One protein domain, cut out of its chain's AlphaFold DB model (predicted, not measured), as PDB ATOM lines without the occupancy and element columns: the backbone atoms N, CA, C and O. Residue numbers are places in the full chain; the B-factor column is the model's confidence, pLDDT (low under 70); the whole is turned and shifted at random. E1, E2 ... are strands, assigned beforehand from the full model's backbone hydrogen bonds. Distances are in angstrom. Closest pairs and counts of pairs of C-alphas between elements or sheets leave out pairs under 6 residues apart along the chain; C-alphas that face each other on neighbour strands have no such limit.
ATOM      1  N   GLY A 126     132.623 204.378 215.658       97.69
ATOM      2  CA  GLY A 126     133.532 204.485 214.522       97.69
ATOM      3  C   GLY A 126     133.763 203.156 213.794       97.69
ATOM      4  O   GLY A 126     133.848 202.095 214.407       97.69
ATOM      5  N   ALA A 127     133.913 203.199 212.472       97.12
ATOM      6  CA  ALA A 127     134.308 202.047 211.660       97.12
ATOM      7  C   ALA A 127     135.791 201.646 211.865       97.12
ATOM      8  O   ALA A 127     136.620 202.503 212.195       97.12
ATOM      9  N   PRO A 128     136.161 200.369 211.637       97.00
ATOM     10  CA  PRO A 128     137.558 199.946 211.621       97.00
ATOM     11  C   PRO A 128     138.336 200.622 210.482       97.00
ATOM     12  O   PRO A 128     137.790 200.845 209.403       97.00
ATOM     13  N   GLY A 129     139.626 200.887 210.691       97.31
ATOM     14  CA  GLY A 129     140.499 201.428 209.642       97.31
ATOM     15  C   GLY A 129     140.801 200.403 208.543       97.31
ATOM     16  O   GLY A 129     140.904 200.743 207.366       97.31
ATOM     17  N   SER A 130     140.911 199.130 208.921       96.88
ATOM     18  CA  SER A 130     141.044 198.005 207.998       96.88
ATOM     19  C   SER A 130     140.479 196.723 208.604       96.88
ATOM     20  O   SER A 130     140.570 196.510 209.813       96.88
ATOM     21  N   ALA A 131     139.931 195.851 207.759       95.88
ATOM     22  CA  ALA A 131     139.501 194.506 208.122       95.88
ATOM     23  C   ALA A 131     140.234 193.489 207.238       95.88
ATOM     24  O   ALA A 131     140.086 193.492 206.016       95.88
ATOM     25  N   LEU A 132     141.053 192.640 207.858       95.81
ATOM     26  CA  LEU A 132     141.994 191.749 207.182       95.81
ATOM     27  C   LEU A 132     141.734 190.288 207.567       95.81
ATOM     28  O   LEU A 132     141.391 189.972 208.706       95.81
ATOM     29  N   THR A 133     141.942 189.381 206.615       94.81
ATOM     30  CA  THR A 133     141.750 187.931 206.784       94.81
ATOM     31  C   THR A 133     142.941 187.160 206.208       94.81
ATOM     32  O   THR A 133     143.755 187.722 205.474       94.81
ATOM     33  N   GLY A 134     143.071 185.873 206.548       93.69
ATOM     34  CA  GLY A 134     144.155 185.018 206.050       93.69
ATOM     35  C   GLY A 134     145.551 185.471 206.498       93.69
ATOM     36  O   GLY A 134     145.772 185.739 207.677       93.69
ATOM     37  N   THR A 135     146.498 185.534 205.563       96.44
ATOM     38  CA  THR A 135     147.830 186.108 205.801       96.44
ATOM     39  C   THR A 135     147.847 187.537 205.282       96.44
ATOM     40  O   THR A 135     147.664 187.755 204.086       96.44
ATOM     41  N   ALA A 136     148.087 188.505 206.162       97.12
ATOM     42  CA  ALA A 136     147.979 189.920 205.844       97.12
ATOM     43  C   ALA A 136     149.233 190.706 206.243       97.12
ATOM     44  O   ALA A 136     149.898 190.398 207.235       97.12
ATOM     45  N   VAL A 137     149.534 191.753 205.472       97.50
ATOM     46  CA  VAL A 137     150.638 192.680 205.740       97.50
ATOM     47  C   VAL A 137     150.108 194.109 205.702       97.50
ATOM     48  O   VAL A 137     149.537 194.533 204.700       97.50
ATOM     49  N   VAL A 138     150.323 194.857 206.779       97.69
ATOM     50  CA  VAL A 138     150.015 196.285 206.872       97.69
ATOM     51  C   VAL A 138     151.264 197.058 206.466       97.69
ATOM     52  O   VAL A 138     152.275 197.053 207.171       97.69
ATOM     53  N   THR A 139     151.205 197.689 205.295       97.25
ATOM     54  CA  THR A 139     152.324 198.432 204.691       97.25
ATOM     55  C   THR A 139     152.118 199.944 204.691       97.25
ATOM     56  O   THR A 139     153.062 200.687 204.438       97.25
ATOM     57  N   THR A 140     150.905 200.405 204.995       97.50
ATOM     58  CA  THR A 140     150.537 201.820 205.047       97.50
ATOM     59  C   THR A 140     149.933 202.164 206.402       97.50
ATOM     60  O   THR A 140     149.279 201.305 207.005       97.50
ATOM     61  N   PRO A 141     150.102 203.409 206.883       97.94
ATOM     62  CA  PRO A 141     149.431 203.848 208.095       97.94
ATOM     63  C   PRO A 141     147.924 203.600 208.017       97.94
ATOM     64  O   PRO A 141     147.312 203.818 206.972       97.94
ATOM     65  N   THR A 142     147.346 203.113 209.110       97.75
ATOM     66  CA  THR A 142     145.926 202.757 209.191       97.75
ATOM     67  C   THR A 142     145.346 203.337 210.471       97.75
ATOM     68  O   THR A 142     145.935 203.160 211.538       97.75
ATOM     69  N   THR A 143     144.200 204.012 210.370       98.25
ATOM     70  CA  THR A 143     143.548 204.654 211.514       98.25
ATOM     71  C   THR A 143     142.077 204.263 211.576       98.25
ATOM     72  O   THR A 143     141.371 204.395 210.577       98.25
ATOM     73  N   GLY A 144     141.620 203.786 212.734       98.00
ATOM     74  CA  GLY A 144     140.197 203.582 213.005       98.00
ATOM     75  C   GLY A 144     139.434 204.904 213.052       98.00
ATOM     76  O   GLY A 144     139.992 205.946 213.392       98.00
ATOM     77  N   VAL A 145     138.150 204.887 212.708       98.44
ATOM     78  CA  VAL A 145     137.325 206.101 212.738       98.44
ATOM     79  C   VAL A 145     136.991 206.455 214.189       98.44
ATOM     80  O   VAL A 145     136.693 205.580 215.003       98.44
ATOM     81  N   THR A 146     137.060 207.740 214.527       98.25
ATOM     82  CA  THR A 146     136.627 208.267 215.830       98.25
ATOM     83  C   THR A 146     135.114 208.108 215.990       98.25
ATOM     84  O   THR A 146     134.379 208.311 215.028       98.25
ATOM     85  N   GLY A 147     134.647 207.747 217.186       98.12
ATOM     86  CA  GLY A 147     133.214 207.711 217.487       98.12
ATOM     87  C   GLY A 147     132.595 209.111 217.504       98.12
ATOM     88  O   GLY A 147     133.257 210.086 217.864       98.12
ATOM     89  N   ASP A 148     131.323 209.217 217.133       98.50
ATOM     90  CA  ASP A 148     130.627 210.502 217.095       98.50
ATOM     91  C   ASP A 148     130.383 211.040 218.509       98.50
ATOM     92  O   ASP A 148     130.114 210.295 219.459       98.50
ATOM     93  N   THR A 149     130.415 212.364 218.642       98.12
ATOM     94  CA  THR A 149     129.942 213.038 219.853       98.12
ATOM     95  C   THR A 149     128.456 212.755 220.060       98.12
ATOM     96  O   THR A 149     127.659 212.867 219.128       98.12
ATOM     97  N   GLY A 150     128.077 212.418 221.292       97.69
ATOM     98  CA  GLY A 150     126.681 212.303 221.688       97.69
ATOM     99  C   GLY A 150     125.986 213.665 221.583       97.69
ATOM    100  O   GLY A 150     126.509 214.644 222.116       97.69
ATOM    101  N   PRO A 151     124.821 213.769 220.922       97.12
ATOM    102  CA  PRO A 151     124.001 214.973 220.957       97.12
ATOM    103  C   PRO A 151     123.728 215.492 222.375       97.12
ATOM    104  O   PRO A 151     123.425 214.718 223.296       97.12
ATOM    105  N   ASP A 152     123.775 216.813 222.517       96.12
ATOM    106  CA  ASP A 152     123.305 217.520 223.707       96.12
ATOM    107  C   ASP A 152     121.812 217.235 223.952       96.12
ATOM    108  O   ASP A 152     121.055 216.914 223.031       96.12
ATOM    109  N   GLY A 153     121.375 217.372 225.199       93.50
ATOM    110  CA  GLY A 153     119.961 217.360 225.581       93.50
ATOM    111  C   GLY A 153     119.659 218.519 226.518       93.50
ATOM    112  O   GLY A 153     120.575 219.128 227.062       93.50
ATOM    113  N   PHE A 154     118.389 218.857 226.716       91.56
ATOM    114  CA  PHE A 154     118.000 219.910 227.646       91.56
ATOM    115  C   PHE A 154     118.209 219.469 229.100       91.56
ATOM    116  O   PHE A 154     118.887 220.167 229.851       91.56
ATOM    117  N   HIS A 155     117.695 218.302 229.497       90.62
ATOM    118  CA  HIS A 155     117.933 217.720 230.818       90.62
ATOM    119  C   HIS A 155     119.030 216.659 230.809       90.62
ATOM    120  O   HIS A 155     119.830 216.636 231.743       90.62
ATOM    121  N   PHE A 156     119.098 215.807 229.781       92.44
ATOM    122  CA  PHE A 156     120.094 214.730 229.716       92.44
ATOM    123  C   PHE A 156     120.800 214.660 228.371       92.44
ATOM    124  O   PHE A 156     120.177 214.417 227.335       92.44
ATOM    125  N   GLY A 157     122.122 214.814 228.414       94.31
ATOM    126  CA  GLY A 157     122.976 214.606 227.253       94.31
ATOM    127  C   GLY A 157     123.113 213.122 226.918       94.31
ATOM    128  O   GLY A 157     123.142 212.263 227.803       94.31
ATOM    129  N   SER A 158     123.199 212.803 225.632       96.38
ATOM    130  CA  SER A 158     123.374 211.421 225.173       96.38
ATOM    131  C   SER A 158     124.835 210.954 225.275       96.38
ATOM    132  O   SER A 158     125.756 211.762 225.392       96.38
ATOM    133  N   GLY A 159     125.066 209.641 225.268       96.44
ATOM    134  CA  GLY A 159     126.412 209.074 225.322       96.44
ATOM    135  C   GLY A 159     127.187 209.267 224.015       96.44
ATOM    136  O   GLY A 159     126.602 209.266 222.930       96.44
ATOM    137  N   GLY A 160     128.510 209.398 224.115       97.62
ATOM    138  CA  GLY A 160     129.408 209.406 222.957       97.62
ATOM    139  C   GLY A 160     129.596 208.012 222.356       97.62
ATOM    140  O   GLY A 160     129.590 207.009 223.075       97.62
ATOM    141  N   GLY A 161     129.784 207.939 221.040       97.62
ATOM    142  CA  GLY A 161     130.099 206.694 220.344       97.62
ATOM    143  C   GLY A 161     131.521 206.213 220.633       97.62
ATOM    144  O   GLY A 161     132.423 207.009 220.890       97.62
ATOM    145  N   GLY A 162     131.755 204.905 220.602       96.69
ATOM    146  CA  GLY A 162     133.091 204.337 220.770       96.69
ATOM    147  C   GLY A 162     133.959 204.468 219.515       96.69
ATOM    148  O   GLY A 162     133.454 204.539 218.395       96.69
ATOM    149  N   GLY A 163     135.279 204.480 219.686       97.44
ATOM    150  CA  GLY A 163     136.232 204.497 218.575       97.44
ATOM    151  C   GLY A 163     136.360 203.147 217.867       97.44
ATOM    152  O   GLY A 163     136.313 202.094 218.504       97.44
ATOM    153  N   GLY A 164     136.552 203.167 216.549       96.62
ATOM    154  CA  GLY A 164     136.827 201.966 215.757       96.62
ATOM    155  C   GLY A 164     138.259 201.460 215.935       96.62
ATOM    156  O   GLY A 164     139.169 202.229 216.248       96.62
ATOM    157  N   THR A 165     138.494 200.166 215.719       96.19
ATOM    158  CA  THR A 165     139.857 199.611 215.746       96.19
ATOM    159  C   THR A 165     140.699 200.133 214.585       96.19
ATOM    160  O   THR A 165     140.173 200.426 213.509       96.19
ATOM    161  N   GLY A 166     142.017 200.204 214.756       97.75
ATOM    162  CA  GLY A 166     142.920 200.446 213.631       97.75
ATOM    163  C   GLY A 166     142.832 199.303 212.621       97.75
ATOM    164  O   GLY A 166     142.433 199.500 211.475       97.75
ATOM    165  N   VAL A 167     143.132 198.085 213.073       97.50
ATOM    166  CA  VAL A 167     143.020 196.861 212.268       97.50
ATOM    167  C   VAL A 167     142.165 195.829 212.994       97.50
ATOM    168  O   VAL A 167     142.412 195.494 214.151       97.50
ATOM    169  N   TYR A 168     141.170 195.291 212.300       95.81
ATOM    170  CA  TYR A 168     140.441 194.095 212.703       95.81
ATOM    171  C   TYR A 168     140.979 192.898 211.918       95.81
ATOM    172  O   TYR A 168     140.955 192.904 210.688       95.81
ATOM    173  N   PHE A 169     141.490 191.879 212.604       95.50
ATOM    174  CA  PHE A 169     142.159 190.742 211.983       95.50
ATOM    175  C   PHE A 169     141.566 189.403 212.427       95.50
ATOM    176  O   PHE A 169     141.575 189.059 213.609       95.50
ATOM    177  N   SER A 170     141.121 188.608 211.455       93.81
ATOM    178  CA  SER A 170     140.547 187.271 211.671       93.81
ATOM    179  C   SER A 170     141.263 186.174 210.867       93.81
ATOM    180  O   SER A 170     140.654 185.191 210.450       93.81
ATOM    181  N   GLY A 171     142.568 186.341 210.622       93.62
ATOM    182  CA  GLY A 171     143.397 185.413 209.848       93.62
ATOM    183  C   GLY A 171     144.470 184.667 210.651       93.62
ATOM    184  O   GLY A 171     144.503 184.712 211.873       93.62
ATOM    185  N   THR A 172     145.388 183.988 209.960       95.50
ATOM    186  CA  THR A 172     146.436 183.155 210.580       95.50
ATOM    187  C   THR A 172     147.735 183.906 210.859       95.50
ATOM    188  O   THR A 172     148.415 183.591 211.829       95.50
ATOM    189  N   SER A 173     148.105 184.891 210.035       96.62
ATOM    190  CA  SER A 173     149.318 185.692 210.230       96.62
ATOM    191  C   SER A 173     149.100 187.156 209.856       96.62
ATOM    192  O   SER A 173     148.712 187.454 208.729       96.62
ATOM    193  N   LEU A 174     149.415 188.070 210.770       97.44
ATOM    194  CA  LEU A 174     149.400 189.516 210.557       97.44
ATOM    195  C   LEU A 174     150.813 190.072 210.724       97.44
ATOM    196  O   LEU A 174     151.430 189.878 211.769       97.44
ATOM    197  N   THR A 175     151.298 190.812 209.730       98.06
ATOM    198  CA  THR A 175     152.570 191.540 209.812       98.06
ATOM    199  C   THR A 175     152.331 193.040 209.707       98.06
ATOM    200  O   THR A 175     151.818 193.508 208.696       98.06
ATOM    201  N   VAL A 176     152.746 193.812 210.706       97.94
ATOM    202  CA  VAL A 176     152.828 195.278 210.629       97.94
ATOM    203  C   VAL A 176     154.272 195.648 210.311       97.94
ATOM    204  O   VAL A 176     155.175 195.342 211.091       97.94
ATOM    205  N   ASN A 177     154.513 196.261 209.152       97.56
ATOM    206  CA  ASN A 177     155.874 196.566 208.707       97.56
ATOM    207  C   ASN A 177     156.565 197.634 209.569       97.56
ATOM    208  O   ASN A 177     155.930 198.483 210.193       97.56
ATOM    209  N   GLY A 178     157.901 197.621 209.539       96.50
ATOM    210  CA  GLY A 178     158.718 198.678 210.130       96.50
ATOM    211  C   GLY A 178     158.363 200.061 209.587       96.50
ATOM    212  O   GLY A 178     158.215 200.232 208.378       96.50
ATOM    213  N   GLY A 179     158.220 201.042 210.483       93.38
ATOM    214  CA  GLY A 179     157.858 202.421 210.133       93.38
ATOM    215  C   GLY A 179     156.370 202.656 209.837       93.38
ATOM    216  O   GLY A 179     155.995 203.783 209.526       93.38
ATOM    217  N   VAL A 180     155.518 201.629 209.944       98.06
ATOM    218  CA  VAL A 180     154.060 201.756 209.804       98.06
ATOM    219  C   VAL A 180     153.423 202.078 211.153       98.06
ATOM    220  O   VAL A 180     153.792 201.488 212.166       98.06
ATOM    221  N   THR A 181     152.429 202.969 211.153       97.81
ATOM    222  CA  THR A 181     151.623 203.294 212.337       97.81
ATOM    223  C   THR A 181     150.195 202.785 212.174       97.81
ATOM    224  O   THR A 181     149.521 203.118 211.201       97.81
ATOM    225  N   VAL A 182     149.722 202.014 213.147       98.19
ATOM    226  CA  VAL A 182     148.327 201.602 213.295       98.19
ATOM    227  C   VAL A 182     147.753 202.309 214.514       98.19
ATOM    228  O   VAL A 182     148.180 202.052 215.636       98.19
ATOM    229  N   ASN A 183     146.787 203.193 214.295       98.06
ATOM    230  CA  ASN A 183     146.087 203.896 215.362       98.06
ATOM    231  C   ASN A 183     144.632 203.445 215.409       98.06
ATOM    232  O   ASN A 183     143.982 203.292 214.378       98.06
ATOM    233  N   ALA A 184     144.085 203.282 216.601       97.44
ATOM    234  CA  ALA A 184     142.641 203.203 216.725       97.44
ATOM    235  C   ALA A 184     141.983 204.580 216.584       97.44
ATOM    236  O   ALA A 184     142.636 205.622 216.674       97.44
ATOM    237  N   GLY A 185     140.668 204.566 216.410       98.12
ATOM    238  CA  GLY A 185     139.827 205.738 216.575       98.12
ATOM    239  C   GLY A 185     139.646 206.090 218.048       98.12
ATOM    240  O   GLY A 185     139.601 205.214 218.917       98.12
ATOM    241  N   ASN A 186     139.505 207.381 218.333       98.06
ATOM    242  CA  ASN A 186     139.169 207.850 219.674       98.06
ATOM    243  C   ASN A 186     137.677 207.634 219.964       98.06
ATOM    244  O   ASN A 186     136.864 207.533 219.045       98.06
ATOM    245  N   GLY A 187     137.309 207.596 221.240       97.38
ATOM    246  CA  GLY A 187     135.915 207.696 221.649       97.38
ATOM    247  C   GLY A 187     135.367 209.111 221.447       97.38
ATOM    248  O   GLY A 187     136.088 210.099 221.602       97.38
ATOM    249  N   GLY A 188     134.085 209.206 221.112       97.88
ATOM    250  CA  GLY A 188     133.344 210.457 221.007       97.88
ATOM    251  C   GLY A 188     133.033 211.056 222.376       97.88
ATOM    252  O   GLY A 188     132.909 210.342 223.376       97.88
ATOM    253  N   ALA A 189     132.901 212.378 222.437       97.25
ATOM    254  CA  ALA A 189     132.496 213.054 223.664       97.25
ATOM    255  C   ALA A 189     131.027 212.749 224.008       97.25
ATOM    256  O   ALA A 189     130.214 212.510 223.118       97.25
ATOM    257  N   GLY A 190     130.675 212.769 225.292       96.00
ATOM    258  CA  GLY A 190     129.276 212.760 225.716       96.00
ATOM    259  C   GLY A 190     128.601 214.114 225.478       96.00
ATOM    260  O   GLY A 190     129.260 215.153 225.507       96.00
ATOM    261  N   GLY A 191     127.287 214.102 225.272       96.06
ATOM    262  CA  GLY A 191     126.480 215.307 225.099       96.06
ATOM    263  C   GLY A 191     126.311 216.096 226.394       96.06
ATOM    264  O   GLY A 191     126.291 215.537 227.494       96.06
ATOM    265  N   ASN A 192     126.165 217.408 226.270       94.50
ATOM    266  CA  ASN A 192     125.964 218.327 227.384       94.50
ATOM    267  C   ASN A 192     124.486 218.436 227.789       94.50
ATOM    268  O   ASN A 192     123.586 218.087 227.024       94.50
ATOM    269  N   SER A 193     124.247 218.971 228.990       91.31
ATOM    270  CA  SER A 193     122.913 219.337 229.481       91.31
ATOM    271  C   SER A 193     122.901 220.701 230.199       91.31
ATOM    272  O   SER A 193     123.541 220.869 231.239       91.31
ATOM    273  N   PRO A 194     122.189 221.723 229.688       87.19
ATOM    274  CA  PRO A 194     122.063 223.003 230.380       87.19
ATOM    275  C   PRO A 194     121.054 222.954 231.543       87.19
ATOM    276  O   PRO A 194     121.103 223.803 232.430       87.19
ATOM    277  N   GLY A 195     120.145 221.977 231.575       77.44
ATOM    278  CA  GLY A 195     119.187 221.764 232.659       77.44
ATOM    279  C   GLY A 195     119.771 221.004 233.856       77.44
ATOM    280  O   GLY A 195     120.862 220.448 233.799       77.44
ATOM    281  N   ALA A 196     119.002 220.927 234.948       77.44
ATOM    282  CA  ALA A 196     119.432 220.340 236.228       77.44
ATOM    283  C   ALA A 196     119.681 218.810 236.217       77.44
ATOM    284  O   ALA A 196     119.841 218.210 237.283       77.44
ATOM    285  N   GLY A 197     119.656 218.169 235.045       81.88
ATOM    286  CA  GLY A 197     119.991 216.758 234.882       81.88
ATOM    287  C   GLY A 197     121.499 216.550 234.743       81.88
ATOM    288  O   GLY A 197     122.281 217.133 235.504       81.88
ATOM    289  N   GLY A 198     121.917 215.676 233.828       88.69
ATOM    290  CA  GLY A 198     123.324 215.306 233.704       88.69
ATOM    291  C   GLY A 198     123.815 215.102 232.278       88.69
ATOM    292  O   GLY A 198     123.070 214.705 231.381       88.69
ATOM    293  N   GLY A 199     125.102 215.386 232.078       92.44
ATOM    294  CA  GLY A 199     125.785 215.145 230.810       92.44
ATOM    295  C   GLY A 199     125.939 213.652 230.512       92.44
ATOM    296  O   GLY A 199     125.970 212.821 231.424       92.44
ATOM    297  N   GLY A 200     126.042 213.303 229.233       94.25
ATOM    298  CA  GLY A 200     126.287 211.934 228.788       94.25
ATOM    299  C   GLY A 200     127.733 211.497 229.019       94.25
ATOM    300  O   GLY A 200     128.640 212.322 229.122       94.25
ATOM    301  N   GLY A 201     127.971 210.194 229.107       94.44
ATOM    302  CA  GLY A 201     129.315 209.641 229.225       94.44
ATOM    303  C   GLY A 201     130.065 209.662 227.895       94.44
ATOM    304  O   GLY A 201     129.467 209.479 226.834       94.44
ATOM    305  N   GLY A 202     131.381 209.867 227.940       95.81
ATOM    306  CA  GLY A 202     132.242 209.749 226.762       95.81
ATOM    307  C   GLY A 202     132.386 208.293 226.314       95.81
ATOM    308  O   GLY A 202     132.401 207.391 227.149       95.81
ATOM    309  N   GLY A 203     132.497 208.050 225.008       95.88
ATOM    310  CA  GLY A 203     132.740 206.712 224.457       95.88
ATOM    311  C   GLY A 203     134.166 206.225 224.718       95.88
ATOM    312  O   GLY A 203     135.078 207.023 224.915       95.88
ATOM    313  N   GLY A 204     134.393 204.915 224.721       94.44
ATOM    314  CA  GLY A 204     135.731 204.344 224.850       94.44
ATOM    315  C   GLY A 204     136.544 204.433 223.559       94.44
ATOM    316  O   GLY A 204     135.997 204.384 222.457       94.44
ATOM    317  N   GLY A 205     137.866 204.538 223.678       95.19
ATOM    318  CA  GLY A 205     138.779 204.482 222.536       95.19
ATOM    319  C   GLY A 205     138.867 203.078 221.939       95.19
ATOM    320  O   GLY A 205     138.758 202.093 222.665       95.19
ATOM    321  N   GLY A 206     139.055 202.969 220.623       94.88
ATOM    322  CA  GLY A 206     139.186 201.684 219.930       94.88
ATOM    323  C   GLY A 206     140.510 200.972 220.230       94.88
ATOM    324  O   GLY A 206     141.464 201.592 220.693       94.88
ATOM    325  N   ALA A 207     140.602 199.677 219.932       94.44
ATOM    326  CA  ALA A 207     141.881 198.964 220.001       94.44
ATOM    327  C   ALA A 207     142.774 199.304 218.793       94.44
ATOM    328  O   ALA A 207     142.273 199.536 217.697       94.44
ATOM    329  N   GLY A 208     144.099 199.315 218.936       95.94
ATOM    330  CA  GLY A 208     144.993 199.492 217.786       95.94
ATOM    331  C   GLY A 208     144.852 198.329 216.800       95.94
ATOM    332  O   GLY A 208     144.577 198.523 215.615       95.94
ATOM    333  N   VAL A 209     144.970 197.103 217.310       95.75
ATOM    334  CA  VAL A 209     144.702 195.863 216.573       95.75
ATOM    335  C   VAL A 209     143.785 194.962 217.396       95.75
ATOM    336  O   VAL A 209     144.022 194.766 218.583       95.75
ATOM    337  N   VAL A 210     142.788 194.357 216.751       93.50
ATOM    338  CA  VAL A 210     141.994 193.251 217.305       93.50
ATOM    339  C   VAL A 210     142.321 191.981 216.527       93.50
ATOM    340  O   VAL A 210     142.154 191.956 215.310       93.50
ATOM    341  N   SER A 211     142.767 190.928 217.210       92.88
ATOM    342  CA  SER A 211     143.018 189.607 216.623       92.88
ATOM    343  C   SER A 211     142.031 188.586 217.180       92.88
ATOM    344  O   SER A 211     142.039 188.305 218.376       92.88
ATOM    345  N   THR A 212     141.170 188.029 216.327       90.12
ATOM    346  CA  THR A 212     140.091 187.120 216.760       90.12
ATOM    347  C   THR A 212     140.316 185.657 216.398       90.12
ATOM    348  O   THR A 212     139.559 184.794 216.831       90.12
ATOM    349  N   ALA A 213     141.312 185.360 215.567       88.00
ATOM    350  CA  ALA A 213     141.578 184.003 215.110       88.00
ATOM    351  C   ALA A 213     142.431 183.229 216.119       88.00
ATOM    352  O   ALA A 213     143.475 183.707 216.559       88.00
ATOM    353  N   ALA A 214     142.007 182.010 216.448       87.38
ATOM    354  CA  ALA A 214     142.805 181.103 217.262       87.38
ATOM    355  C   ALA A 214     144.095 180.699 216.527       87.38
ATOM    356  O   ALA A 214     144.092 180.462 215.318       87.38
ATOM    357  N   GLY A 215     145.200 180.616 217.265       87.00
ATOM    358  CA  GLY A 215     146.514 180.253 216.741       87.00
ATOM    359  C   GLY A 215     147.124 181.294 215.800       87.00
ATOM    360  O   GLY A 215     148.018 180.951 215.025       87.00
ATOM    361  N   ALA A 216     146.651 182.543 215.828       92.00
ATOM    362  CA  ALA A 216     147.200 183.595 214.987       92.00
ATOM    363  C   ALA A 216     148.663 183.914 215.350       92.00
ATOM    364  O   ALA A 216     149.090 183.802 216.500       92.00
ATOM    365  N   PHE A 217     149.432 184.363 214.363       94.75
ATOM    366  CA  PHE A 217     150.752 184.952 214.561       94.75
ATOM    367  C   PHE A 217     150.701 186.448 214.247       94.75
ATOM    368  O   PHE A 217     150.374 186.839 213.128       94.75
ATOM    369  N   VAL A 218     151.033 187.293 215.219       95.31
ATOM    370  CA  VAL A 218     151.103 188.748 215.042       95.31
ATOM    371  C   VAL A 218     152.560 189.190 215.124       95.31
ATOM    372  O   VAL A 218     153.178 189.141 216.186       95.31
ATOM    373  N   SER A 219     153.111 189.639 213.999       96.75
ATOM    374  CA  SER A 219     154.443 190.233 213.905       96.75
ATOM    375  C   SER A 219     154.327 191.746 213.798       96.75
ATOM    376  O   SER A 219     153.833 192.264 212.798       96.75
ATOM    377  N   ASN A 220     154.784 192.474 214.811       96.94
ATOM    378  CA  ASN A 220     154.800 193.930 214.791       96.94
ATOM    379  C   ASN A 220     156.228 194.460 214.657       96.94
ATOM    380  O   ASN A 220     157.023 194.334 215.584       96.94
ATOM    381  N   GLY A 221     156.543 195.092 213.529       96.25
ATOM    382  CA  GLY A 221     157.739 195.918 213.352       96.25
ATOM    383  C   GLY A 221     157.470 197.423 213.457       96.25
ATOM    384  O   GLY A 221     158.421 198.201 213.436       96.25
ATOM    385  N   GLY A 222     156.205 197.838 213.540       96.62
ATOM    386  CA  GLY A 222     155.773 199.234 213.527       96.62
ATOM    387  C   GLY A 222     155.274 199.743 214.882       96.62
ATOM    388  O   GLY A 222     155.625 199.226 215.943       96.62
ATOM    389  N   THR A 223     154.432 200.771 214.839       97.44
ATOM    390  CA  THR A 223     153.794 201.374 216.012       97.44
ATOM    391  C   THR A 223     152.314 201.034 216.015       97.44
ATOM    392  O   THR A 223     151.616 201.347 215.056       97.44
ATOM    393  N   ILE A 224     151.819 200.435 217.093       97.69
ATOM    394  CA  ILE A 224     150.399 200.156 217.303       97.69
ATOM    395  C   ILE A 224     149.927 200.931 218.535       97.69
ATOM    396  O   ILE A 224     150.473 200.740 219.623       97.69
ATOM    397  N   THR A 225     148.906 201.771 218.373       96.50
ATOM    398  CA  THR A 225     148.366 202.613 219.449       96.50
ATOM    399  C   THR A 225     146.858 202.434 219.584       96.50
ATOM    400  O   THR A 225     146.120 202.565 218.604       96.50
ATOM    401  N   GLY A 226     146.400 202.167 220.805       95.69
ATOM    402  CA  GLY A 226     144.987 202.238 221.161       95.69
ATOM    403  C   GLY A 226     144.456 203.673 221.130       95.69
ATOM    404  O   GLY A 226     145.209 204.641 221.217       95.69
ATOM    405  N   GLY A 227     143.145 203.812 220.982       95.81
ATOM    406  CA  GLY A 227     142.470 205.103 220.905       95.81
ATOM    407  C   GLY A 227     142.284 205.729 222.279       95.81
ATOM    408  O   GLY A 227     142.144 205.030 223.284       95.81
ATOM    409  N   GLN A 228     142.220 207.053 222.328       95.88
ATOM    410  CA  GLN A 228     141.880 207.766 223.555       95.88
ATOM    411  C   GLN A 228     140.394 207.600 223.871       95.88
ATOM    412  O   GLN A 228     139.559 207.575 222.965       95.88
ATOM    413  N   GLY A 229     140.057 207.537 225.154       94.50
ATOM    414  CA  GLY A 229     138.675 207.658 225.597       94.50
ATOM    415  C   GLY A 229     138.116 209.064 225.364       94.50
ATOM    416  O   GLY A 229     138.835 210.062 225.447       94.50
ATOM    417  N   GLY A 230     136.822 209.142 225.076       95.56
ATOM    418  CA  GLY A 230     136.089 210.388 224.900       95.56
ATOM    419  C   GLY A 230     135.839 211.104 226.223       95.56
ATOM    420  O   GLY A 230     135.737 210.489 227.286       95.56
ATOM    421  N   THR A 231     135.720 212.424 226.177       94.69
ATOM    422  CA  THR A 231     135.392 213.223 227.362       94.69
ATOM    423  C   THR A 231     133.920 213.068 227.739       94.69
ATOM    424  O   THR A 231     133.063 213.004 226.860       94.69
ATOM    425  N   GLY A 232     133.601 213.057 229.032       92.75
ATOM    426  CA  GLY A 232     132.212 213.155 229.482       92.75
ATOM    427  C   GLY A 232     131.603 214.526 229.164       92.75
ATOM    428  O   GLY A 232     132.309 215.536 229.155       92.75
ATOM    429  N   GLY A 233     130.297 214.566 228.913       93.19
ATOM    430  CA  GLY A 233     129.547 215.798 228.685       93.19
ATOM    431  C   GLY A 233     129.328 216.595 229.971       93.19
ATOM    432  O   GLY A 233     129.237 216.032 231.066       93.19
ATOM    433  N   GLY A 234     129.251 217.918 229.857       90.56
ATOM    434  CA  GLY A 234     128.970 218.808 230.981       90.56
ATOM    435  C   GLY A 234     127.493 218.828 231.379       90.56
ATOM    436  O   GLY A 234     126.607 218.509 230.583       90.56
ATOM    437  N   GLY A 235     127.214 219.244 232.611       85.44
ATOM    438  CA  GLY A 235     125.850 219.448 233.093       85.44
ATOM    439  C   GLY A 235     125.764 220.567 234.123       85.44
ATOM    440  O   GLY A 235     126.666 220.718 234.943       85.44
ATOM    441  N   THR A 236     124.682 221.350 234.142       80.50
ATOM    442  CA  THR A 236     124.478 222.286 235.268       80.50
ATOM    443  C   THR A 236     124.159 221.539 236.563       80.50
ATOM    444  O   THR A 236     124.506 222.019 237.640       80.50
ATOM    445  N   GLY A 237     123.591 220.331 236.472       76.75
ATOM    446  CA  GLY A 237     123.524 219.380 237.579       76.75
ATOM    447  C   GLY A 237     124.833 218.605 237.755       76.75
ATOM    448  O   GLY A 237     125.690 219.000 238.548       76.75
ATOM    449  N   LEU A 238     124.982 217.496 237.023       84.62
ATOM    450  CA  LEU A 238     126.138 216.589 237.096       84.62
ATOM    451  C   LEU A 238     126.810 216.400 235.728       84.62
ATOM    452  O   LEU A 238     126.147 216.379 234.694       84.62
ATOM    453  N   GLY A 239     128.129 216.218 235.718       87.94
ATOM    454  CA  GLY A 239     128.858 215.829 234.508       87.94
ATOM    455  C   GLY A 239     128.763 214.326 234.225       87.94
ATOM    456  O   GLY A 239     128.522 213.524 235.132       87.94
ATOM    457  N   GLY A 240     128.983 213.937 232.971       90.62
ATOM    458  CA  GLY A 240     129.166 212.540 232.577       90.62
ATOM    459  C   GLY A 240     130.590 212.035 232.827       90.62
ATOM    460  O   GLY A 240     131.541 212.810 232.899       90.62
ATOM    461  N   GLY A 241     130.760 210.720 232.944       91.06
ATOM    462  CA  GLY A 241     132.065 210.065 233.048       91.06
ATOM    463  C   GLY A 241     132.861 210.103 231.742       91.06
ATOM    464  O   GLY A 241     132.285 210.079 230.656       91.06
ATOM    465  N   GLY A 242     134.192 210.155 231.835       91.38
ATOM    466  CA  GLY A 242     135.066 210.004 230.665       91.38
ATOM    467  C   GLY A 242     135.166 208.543 230.222       91.38
ATOM    468  O   GLY A 242     135.086 207.648 231.054       91.38
ATOM    469  N   GLY A 243     135.329 208.273 228.930       92.00
ATOM    470  CA  GLY A 243     135.467 206.914 228.397       92.00
ATOM    471  C   GLY A 243     136.850 206.304 228.644       92.00
ATOM    472  O   GLY A 243     137.833 207.023 228.800       92.00
ATOM    473  N   GLY A 244     136.942 204.976 228.671       89.81
ATOM    474  CA  GLY A 244     138.194 204.223 228.786       89.81
ATOM    475  C   GLY A 244     139.087 204.364 227.555       89.81
ATOM    476  O   GLY A 244     138.598 204.495 226.433       89.81
ATOM    477  N   GLY A 245     140.404 204.324 227.755       90.69
ATOM    478  CA  GLY A 245     141.352 204.186 226.647       90.69
ATOM    479  C   GLY A 245     141.261 202.793 226.023       90.69
ATOM    480  O   GLY A 245     140.931 201.827 226.707       90.69
ATOM    481  N   GLY A 246     141.528 202.679 224.726       90.62
ATOM    482  CA  GLY A 246     141.570 201.389 224.040       90.62
ATOM    483  C   GLY A 246     142.928 200.708 224.139       90.62
ATOM    484  O   GLY A 246     143.949 201.354 224.358       90.62
ATOM    485  N   ASP A 247     142.968 199.396 223.963       91.12
ATOM    486  CA  ASP A 247     144.211 198.638 224.035       91.12
ATOM    487  C   ASP A 247     145.064 198.856 222.783       91.12
ATOM    488  O   ASP A 247     144.562 199.118 221.693       91.12
ATOM    489  N   GLY A 248     146.384 198.708 222.900       93.06
ATOM    490  CA  GLY A 248     147.233 198.667 221.707       93.06
ATOM    491  C   GLY A 248     146.928 197.421 220.869       93.06
ATOM    492  O   GLY A 248     146.686 197.508 219.670       93.06
ATOM    493  N   LEU A 249     146.873 196.258 221.515       93.06
ATOM    494  CA  LEU A 249     146.568 194.977 220.885       93.06
ATOM    495  C   LEU A 249     145.602 194.192 221.774       93.06
ATOM    496  O   LEU A 249     145.954 193.839 222.896       93.06
ATOM    497  N   LEU A 250     144.423 193.889 221.236       90.69
ATOM    498  CA  LEU A 250     143.410 193.038 221.848       90.69
ATOM    499  C   LEU A 250     143.406 191.668 221.158       90.69
ATOM    500  O   LEU A 250     143.221 191.578 219.943       90.69
ATOM    501  N   VAL A 251     143.594 190.597 221.926       89.38
ATOM    502  CA  VAL A 251     143.629 189.222 221.412       89.38
ATOM    503  C   VAL A 251     142.460 188.436 221.988       89.38
ATOM    504  O   VAL A 251     142.374 188.227 223.189       89.38
ATOM    505  N   LEU A 252     141.566 187.985 221.116       86.38
ATOM    506  CA  LEU A 252     140.413 187.154 221.474       86.38
ATOM    507  C   LEU A 252     140.612 185.690 221.051       86.38
ATOM    508  O   LEU A 252     139.898 184.809 221.513       86.38
ATOM    509  N   GLY A 253     141.564 185.427 220.150       83.62
ATOM    510  CA  GLY A 253     141.884 184.082 219.683       83.62
ATOM    511  C   GLY A 253     142.855 183.341 220.603       83.62
ATOM    512  O   GLY A 253     143.971 183.808 220.852       83.62
ATOM    513  N   ASP A 254     142.468 182.141 221.035       82.50
ATOM    514  CA  ASP A 254     143.300 181.267 221.866       82.50
ATOM    515  C   ASP A 254     144.604 180.866 221.166       82.50
ATOM    516  O   ASP A 254     144.630 180.606 219.964       82.50
ATOM    517  N   GLY A 255     145.706 180.773 221.916       83.44
ATOM    518  CA  GLY A 255     146.987 180.292 221.383       83.44
ATOM    519  C   GLY A 255     147.674 181.242 220.394       83.44
ATOM    520  O   GLY A 255     148.588 180.828 219.682       83.44
ATOM    521  N   THR A 256     147.252 182.506 220.341       86.12
ATOM    522  CA  THR A 256     147.914 183.542 219.543       86.12
ATOM    523  C   THR A 256     149.350 183.773 220.024       86.12
ATOM    524  O   THR A 256     149.627 183.861 221.223       86.12
ATOM    525  N   SER A 257     150.275 183.902 219.075       90.69
ATOM    526  CA  SER A 257     151.688 184.197 219.321       90.69
ATOM    527  C   SER A 257     152.045 185.581 218.789       90.69
ATOM    528  O   SER A 257     151.635 185.967 217.695       90.69
ATOM    529  N   ILE A 258     152.801 186.347 219.579       92.75
ATOM    530  CA  ILE A 258     153.130 187.739 219.263       92.75
ATOM    531  C   ILE A 258     154.650 187.896 219.217       92.75
ATOM    532  O   ILE A 258     155.348 187.586 220.187       92.75
ATOM    533  N   SER A 259     155.153 188.406 218.093       94.56
ATOM    534  CA  SER A 259     156.539 188.827 217.897       94.56
ATOM    535  C   SER A 259     156.570 190.340 217.730       94.56
ATOM    536  O   SER A 259     156.187 190.861 216.684       94.56
ATOM    537  N   ASN A 260     157.035 191.057 218.749       93.75
ATOM    538  CA  ASN A 260     157.092 192.515 218.719       93.75
ATOM    539  C   ASN A 260     158.543 193.010 218.626       93.75
ATOM    540  O   ASN A 260     159.324 192.845 219.560       93.75
ATOM    541  N   ALA A 261     158.876 193.633 217.499       93.56
ATOM    542  CA  ALA A 261     160.105 194.390 217.261       93.56
ATOM    543  C   ALA A 261     159.863 195.915 217.216       93.56
ATOM    544  O   ALA A 261     160.825 196.680 217.157       93.56
ATOM    545  N   GLY A 262     158.598 196.350 217.231       94.69
ATOM    546  CA  GLY A 262     158.180 197.750 217.302       94.69
ATOM    547  C   GLY A 262     157.582 198.127 218.665       94.69
ATOM    548  O   GLY A 262     158.013 197.622 219.705       94.69
ATOM    549  N   SER A 263     156.573 199.005 218.682       94.75
ATOM    550  CA  SER A 263     155.874 199.435 219.907       94.75
ATOM    551  C   SER A 263     154.380 199.121 219.873       94.75
ATOM    552  O   SER A 263     153.733 199.310 218.845       94.75
ATOM    553  N   ILE A 264     153.832 198.712 221.019       95.38
ATOM    554  CA  ILE A 264     152.395 198.514 221.240       95.38
ATOM    555  C   ILE A 264     152.021 199.277 222.509       95.38
ATOM    556  O   ILE A 264     152.526 198.953 223.584       95.38
ATOM    557  N   THR A 265     151.149 200.272 222.387       93.06
ATOM    558  CA  THR A 265     150.763 201.154 223.495       93.06
ATOM    559  C   THR A 265     149.246 201.284 223.546       93.06
ATOM    560  O   THR A 265     148.595 201.429 222.516       93.06
ATOM    561  N   GLY A 266     148.663 201.220 224.741       90.56
ATOM    562  CA  GLY A 266     147.250 201.534 224.932       90.56
ATOM    563  C   GLY A 266     146.975 203.041 224.899       90.56
ATOM    564  O   GLY A 266     147.883 203.857 225.042       90.56
ATOM    565  N   GLY A 267     145.713 203.404 224.724       90.56
ATOM    566  CA  GLY A 267     145.235 204.770 224.831       90.56
ATOM    567  C   GLY A 267     145.012 205.200 226.281       90.56
ATOM    568  O   GLY A 267     144.832 204.391 227.196       90.56
ATOM    569  N   GLY A 268     145.011 206.512 226.488       87.06
ATOM    570  CA  GLY A 268     144.625 207.147 227.740       87.06
ATOM    571  C   GLY A 268     143.108 207.245 227.890       87.06
ATOM    572  O   GLY A 268     142.377 207.376 226.906       87.06
ATOM    573  N   GLY A 269     142.642 207.215 229.137       88.06
ATOM    574  CA  GLY A 269     141.251 207.502 229.472       88.06
ATOM    575  C   GLY A 269     140.864 208.956 229.195       88.06
ATOM    576  O   GLY A 269     141.703 209.860 229.214       88.06
ATOM    577  N   GLY A 270     139.576 209.176 228.953       87.88
ATOM    578  CA  GLY A 270     138.975 210.493 228.828       87.88
ATOM    579  C   GLY A 270     138.730 211.140 230.190       87.88
ATOM    580  O   GLY A 270     138.512 210.469 231.205       87.88
ATOM    581  N   SER A 271     138.744 212.469 230.209       90.19
ATOM    582  CA  SER A 271     138.345 213.262 231.371       90.19
ATOM    583  C   SER A 271     136.828 213.246 231.562       90.19
ATOM    584  O   SER A 271     136.065 213.238 230.594       90.19
ATOM    585  N   GLY A 272     136.388 213.278 232.817       86.88
ATOM    586  CA  GLY A 272     134.986 213.497 233.151       86.88
ATOM    587  C   GLY A 272     134.500 214.899 232.763       86.88
ATOM    588  O   GLY A 272     135.287 215.845 232.696       86.88
ATOM    589  N   GLY A 273     133.199 215.028 232.505       86.31
ATOM    590  CA  GLY A 273     132.531 216.302 232.257       86.31
ATOM    591  C   GLY A 273     132.319 217.112 233.539       86.31
ATOM    592  O   GLY A 273     132.293 216.568 234.637       86.31
ATOM    593  N   ILE A 274     132.161 218.428 233.424       82.62
ATOM    594  CA  ILE A 274     132.038 219.318 234.592       82.62
ATOM    595  C   ILE A 274     130.566 219.436 235.026       82.62
ATOM    596  O   ILE A 274     129.691 219.623 234.180       82.62
ATOM    597  N   GLY A 275     130.308 219.342 236.339       73.81
ATOM    598  CA  GLY A 275     128.996 219.520 236.982       73.81
ATOM    599  C   GLY A 275     129.003 220.598 238.075       73.81
ATOM    600  O   GLY A 275     130.017 220.751 238.758       73.81
ATOM    601  N   SER A 276     127.894 221.327 238.272       66.75
ATOM    602  CA  SER A 276     127.792 222.398 239.292       66.75
ATOM    603  C   SER A 276     127.355 221.895 240.682       66.75
ATOM    604  O   SER A 276     127.609 222.562 241.683       66.75
ATOM    605  N   LEU A 277     126.713 220.719 240.775       57.22
ATOM    606  CA  LEU A 277     126.120 220.196 242.021       57.22
ATOM    607  C   LEU A 277     126.941 219.101 242.739       57.22
ATOM    608  O   LEU A 277     126.470 218.548 243.732       57.22
ATOM    609  N   GLY A 278     128.180 218.824 242.312       45.72
ATOM    610  CA  GLY A 278     129.146 218.030 243.089       45.72
ATOM    611  C   GLY A 278     130.017 217.071 242.271       45.72
ATOM    612  O   GLY A 278     129.528 216.459 241.330       45.72
ATOM    613  N   GLY A 279     131.286 216.941 242.701       45.28
ATOM    614  CA  GLY A 279     132.305 215.959 242.288       45.28
ATOM    615  C   GLY A 279     132.634 215.919 240.793       45.28
ATOM    616  O   GLY A 279     131.776 215.611 239.979       45.28
ATOM    617  N   ALA A 280     133.890 216.161 240.405       44.81
ATOM    618  CA  ALA A 280     134.301 215.832 239.042       44.81
ATOM    619  C   ALA A 280     134.113 214.311 238.833       44.81
ATOM    620  O   ALA A 280     134.672 213.536 239.618       44.81
ATOM    621  N   PRO A 281     133.335 213.863 237.832       55.72
ATOM    622  CA  PRO A 281     133.248 212.450 237.498       55.72
ATOM    623  C   PRO A 281     134.652 211.932 237.174       55.72
ATOM    624  O   PRO A 281     135.481 212.656 236.609       55.72
ATOM    625  N   ALA A 282     134.958 210.707 237.606       55.75
ATOM    626  CA  ALA A 282     136.339 210.242 237.582       55.75
ATOM    627  C   ALA A 282     136.824 210.068 236.134       55.75
ATOM    628  O   ALA A 282     136.058 209.690 235.245       55.75
ATOM    629  N   ALA A 283     138.108 210.338 235.902       57.50
ATOM    630  CA  ALA A 283     138.754 209.962 234.653       57.50
ATOM    631  C   ALA A 283     138.776 208.432 234.523       57.50
ATOM    632  O   ALA A 283     138.861 207.717 235.526       57.50
ATOM    633  N   ALA A 284     138.700 207.932 233.294       60.06
ATOM    634  CA  ALA A 284     138.771 206.498 233.062       60.06
ATOM    635  C   ALA A 284     140.184 205.940 233.291       60.06
ATOM    636  O   ALA A 284     141.182 206.665 233.210       60.06
ATOM    637  N   ALA A 285     140.268 204.634 233.552       58.62
ATOM    638  CA  ALA A 285     141.543 203.957 233.753       58.62
ATOM    639  C   ALA A 285     142.389 203.940 232.458       58.62
ATOM    640  O   ALA A 285     141.829 203.855 231.359       58.62
ATOM    641  N   PRO A 286     143.731 204.004 232.557       47.38
ATOM    642  CA  PRO A 286     144.605 203.744 231.416       47.38
ATOM    643  C   PRO A 286     144.477 202.281 230.963       47.38
ATOM    644  O   PRO A 286     144.280 201.387 231.788       47.38
ATOM    645  N   ALA A 287     144.597 202.050 229.654       49.97
ATOM    646  CA  ALA A 287     144.513 200.721 229.056       49.97
ATOM    647  C   ALA A 287     145.569 199.751 229.612       49.97
ATOM    648  O   ALA A 287     146.676 200.138 230.001       49.97
ATOM    649  N   SER A 288     145.222 198.469 229.624       42.09
ATOM    650  CA  SER A 288     146.012 197.408 230.238       42.09
ATOM    651  C   SER A 288     146.332 196.328 229.212       42.09
ATOM    652  O   SER A 288     145.448 195.868 228.504       42.09
ATOM    653  N   ILE A 289     147.599 195.914 229.126       42.41
ATOM    654  CA  ILE A 289     148.031 194.837 228.226       42.41
ATOM    655  C   ILE A 289     147.498 193.511 228.790       42.41
ATOM    656  O   ILE A 289     148.166 192.893 229.616       42.41
ATOM    657  N   TRP A 290     146.306 193.070 228.382       36.75
ATOM    658  CA  TRP A 290     145.780 191.755 228.765       36.75
ATOM    659  C   TRP A 290     145.560 190.868 227.550       36.75
ATOM    660  O   TRP A 290     144.698 191.132 226.719       36.75
ATOM    661  N   SER A 291     146.314 189.768 227.496       37.94
ATOM    662  CA  SER A 291     145.851 188.469 226.990       37.94
ATOM    663  C   SER A 291     146.875 187.371 227.271       37.94
ATOM    664  O   SER A 291     148.070 187.638 227.387       37.94
ATOM    665  N   ALA A 292     146.395 186.126 227.346       31.08
ATOM    666  CA  ALA A 292     147.144 184.880 227.554       31.08
ATOM    667  C   ALA A 292     148.052 184.485 226.361       31.08
ATOM    668  O   ALA A 292     148.176 183.311 226.012       31.08
ATOM    669  N   ALA A 293     148.672 185.466 225.706       40.38
ATOM    670  CA  ALA A 293     149.586 185.267 224.594       40.38
ATOM    671  C   ALA A 293     151.028 185.152 225.107       40.38
ATOM    672  O   ALA A 293     151.460 185.901 225.985       40.38
ATOM    673  N   ILE A 294     151.806 184.235 224.528       43.19
ATOM    674  CA  ILE A 294     153.252 184.198 224.761       43.19
ATOM    675  C   ILE A 294     153.862 185.373 223.992       43.19
ATOM    676  O   ILE A 294     153.996 185.327 222.766       43.19
ATOM    677  N   ILE A 295     154.205 186.438 224.717       49.19
ATOM    678  CA  ILE A 295     154.889 187.607 224.161       49.19
ATOM    679  C   ILE A 295     156.389 187.307 224.134       49.19
ATOM    680  O   ILE A 295     157.049 187.301 225.175       49.19
ATOM    681  N   HIS A 296     156.940 187.076 222.943       45.03
ATOM    682  CA  HIS A 296     158.387 187.023 222.762       45.03
ATOM    683  C   HIS A 296     158.907 188.436 222.484       45.03
ATOM    684  O   HIS A 296     158.723 188.983 221.396       45.03
ATOM    685  N   TRP A 297     159.581 189.027 223.471       40.09
ATOM    686  CA  TRP A 297     160.359 190.245 223.269       40.09
ATOM    687  C   TRP A 297     161.684 189.876 222.605       40.09
ATOM    688  O   TRP A 297     162.538 189.233 223.218       40.09
TER     689      TRP A 297
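AT A GLANCE: This is residues 126 to 297 of the 318 residues of an uncharacterized protein of Bradyrhizobium sp. R5 (UniProt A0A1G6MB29). With little regular structure, the chain is wound in stacked turns, long unnamed stretches such as residues 139 to 166 running out and back from a head of strands. In the head, parallel sheets E2 E4 E7 E10 E12 and E1 E3 E6 E9 make a sandwich, face to face, with a third parallel sheet, E5 E8 E11. The 172 printed residues have twelve named strands, E1 to E12, holding 41 residues, and no named helix: all strand, compact, radius of gyration of the C-alphas 17.6 A, spans 53 by 27 by 24 A.

IN THESE COORDINATES: E1, residues 130 to 132, begins at C-alpha (141.044, 198.005, 207.998). E2, 135 to 138, is 10.5 A long; then E3, 167 to 169, E4, 173 to 176, E5, 181 to 183, E6, 209 to 211, E7, 217 to 220, E8, 223 to 225, E9, 249 to 251, E10, 257 to 260, and E11, 263 to 265. E12, 294 to 297, ends at C-alpha (160.359, 190.245, 223.269).

HOW THE PARTS SIT: The sandwich's facing parts are 10.1 A centre to centre. E2 and E4 are parallel, 9 degrees, with N 136 and O 173 within hydrogen-bond range, 2.8 A.

THE WHOLE: The printed part has no cut. Links E2 to E3, E5 to E6, E8 to E9 and E11 to E12 are long. Residues 276 to 297 have pLDDT under 70.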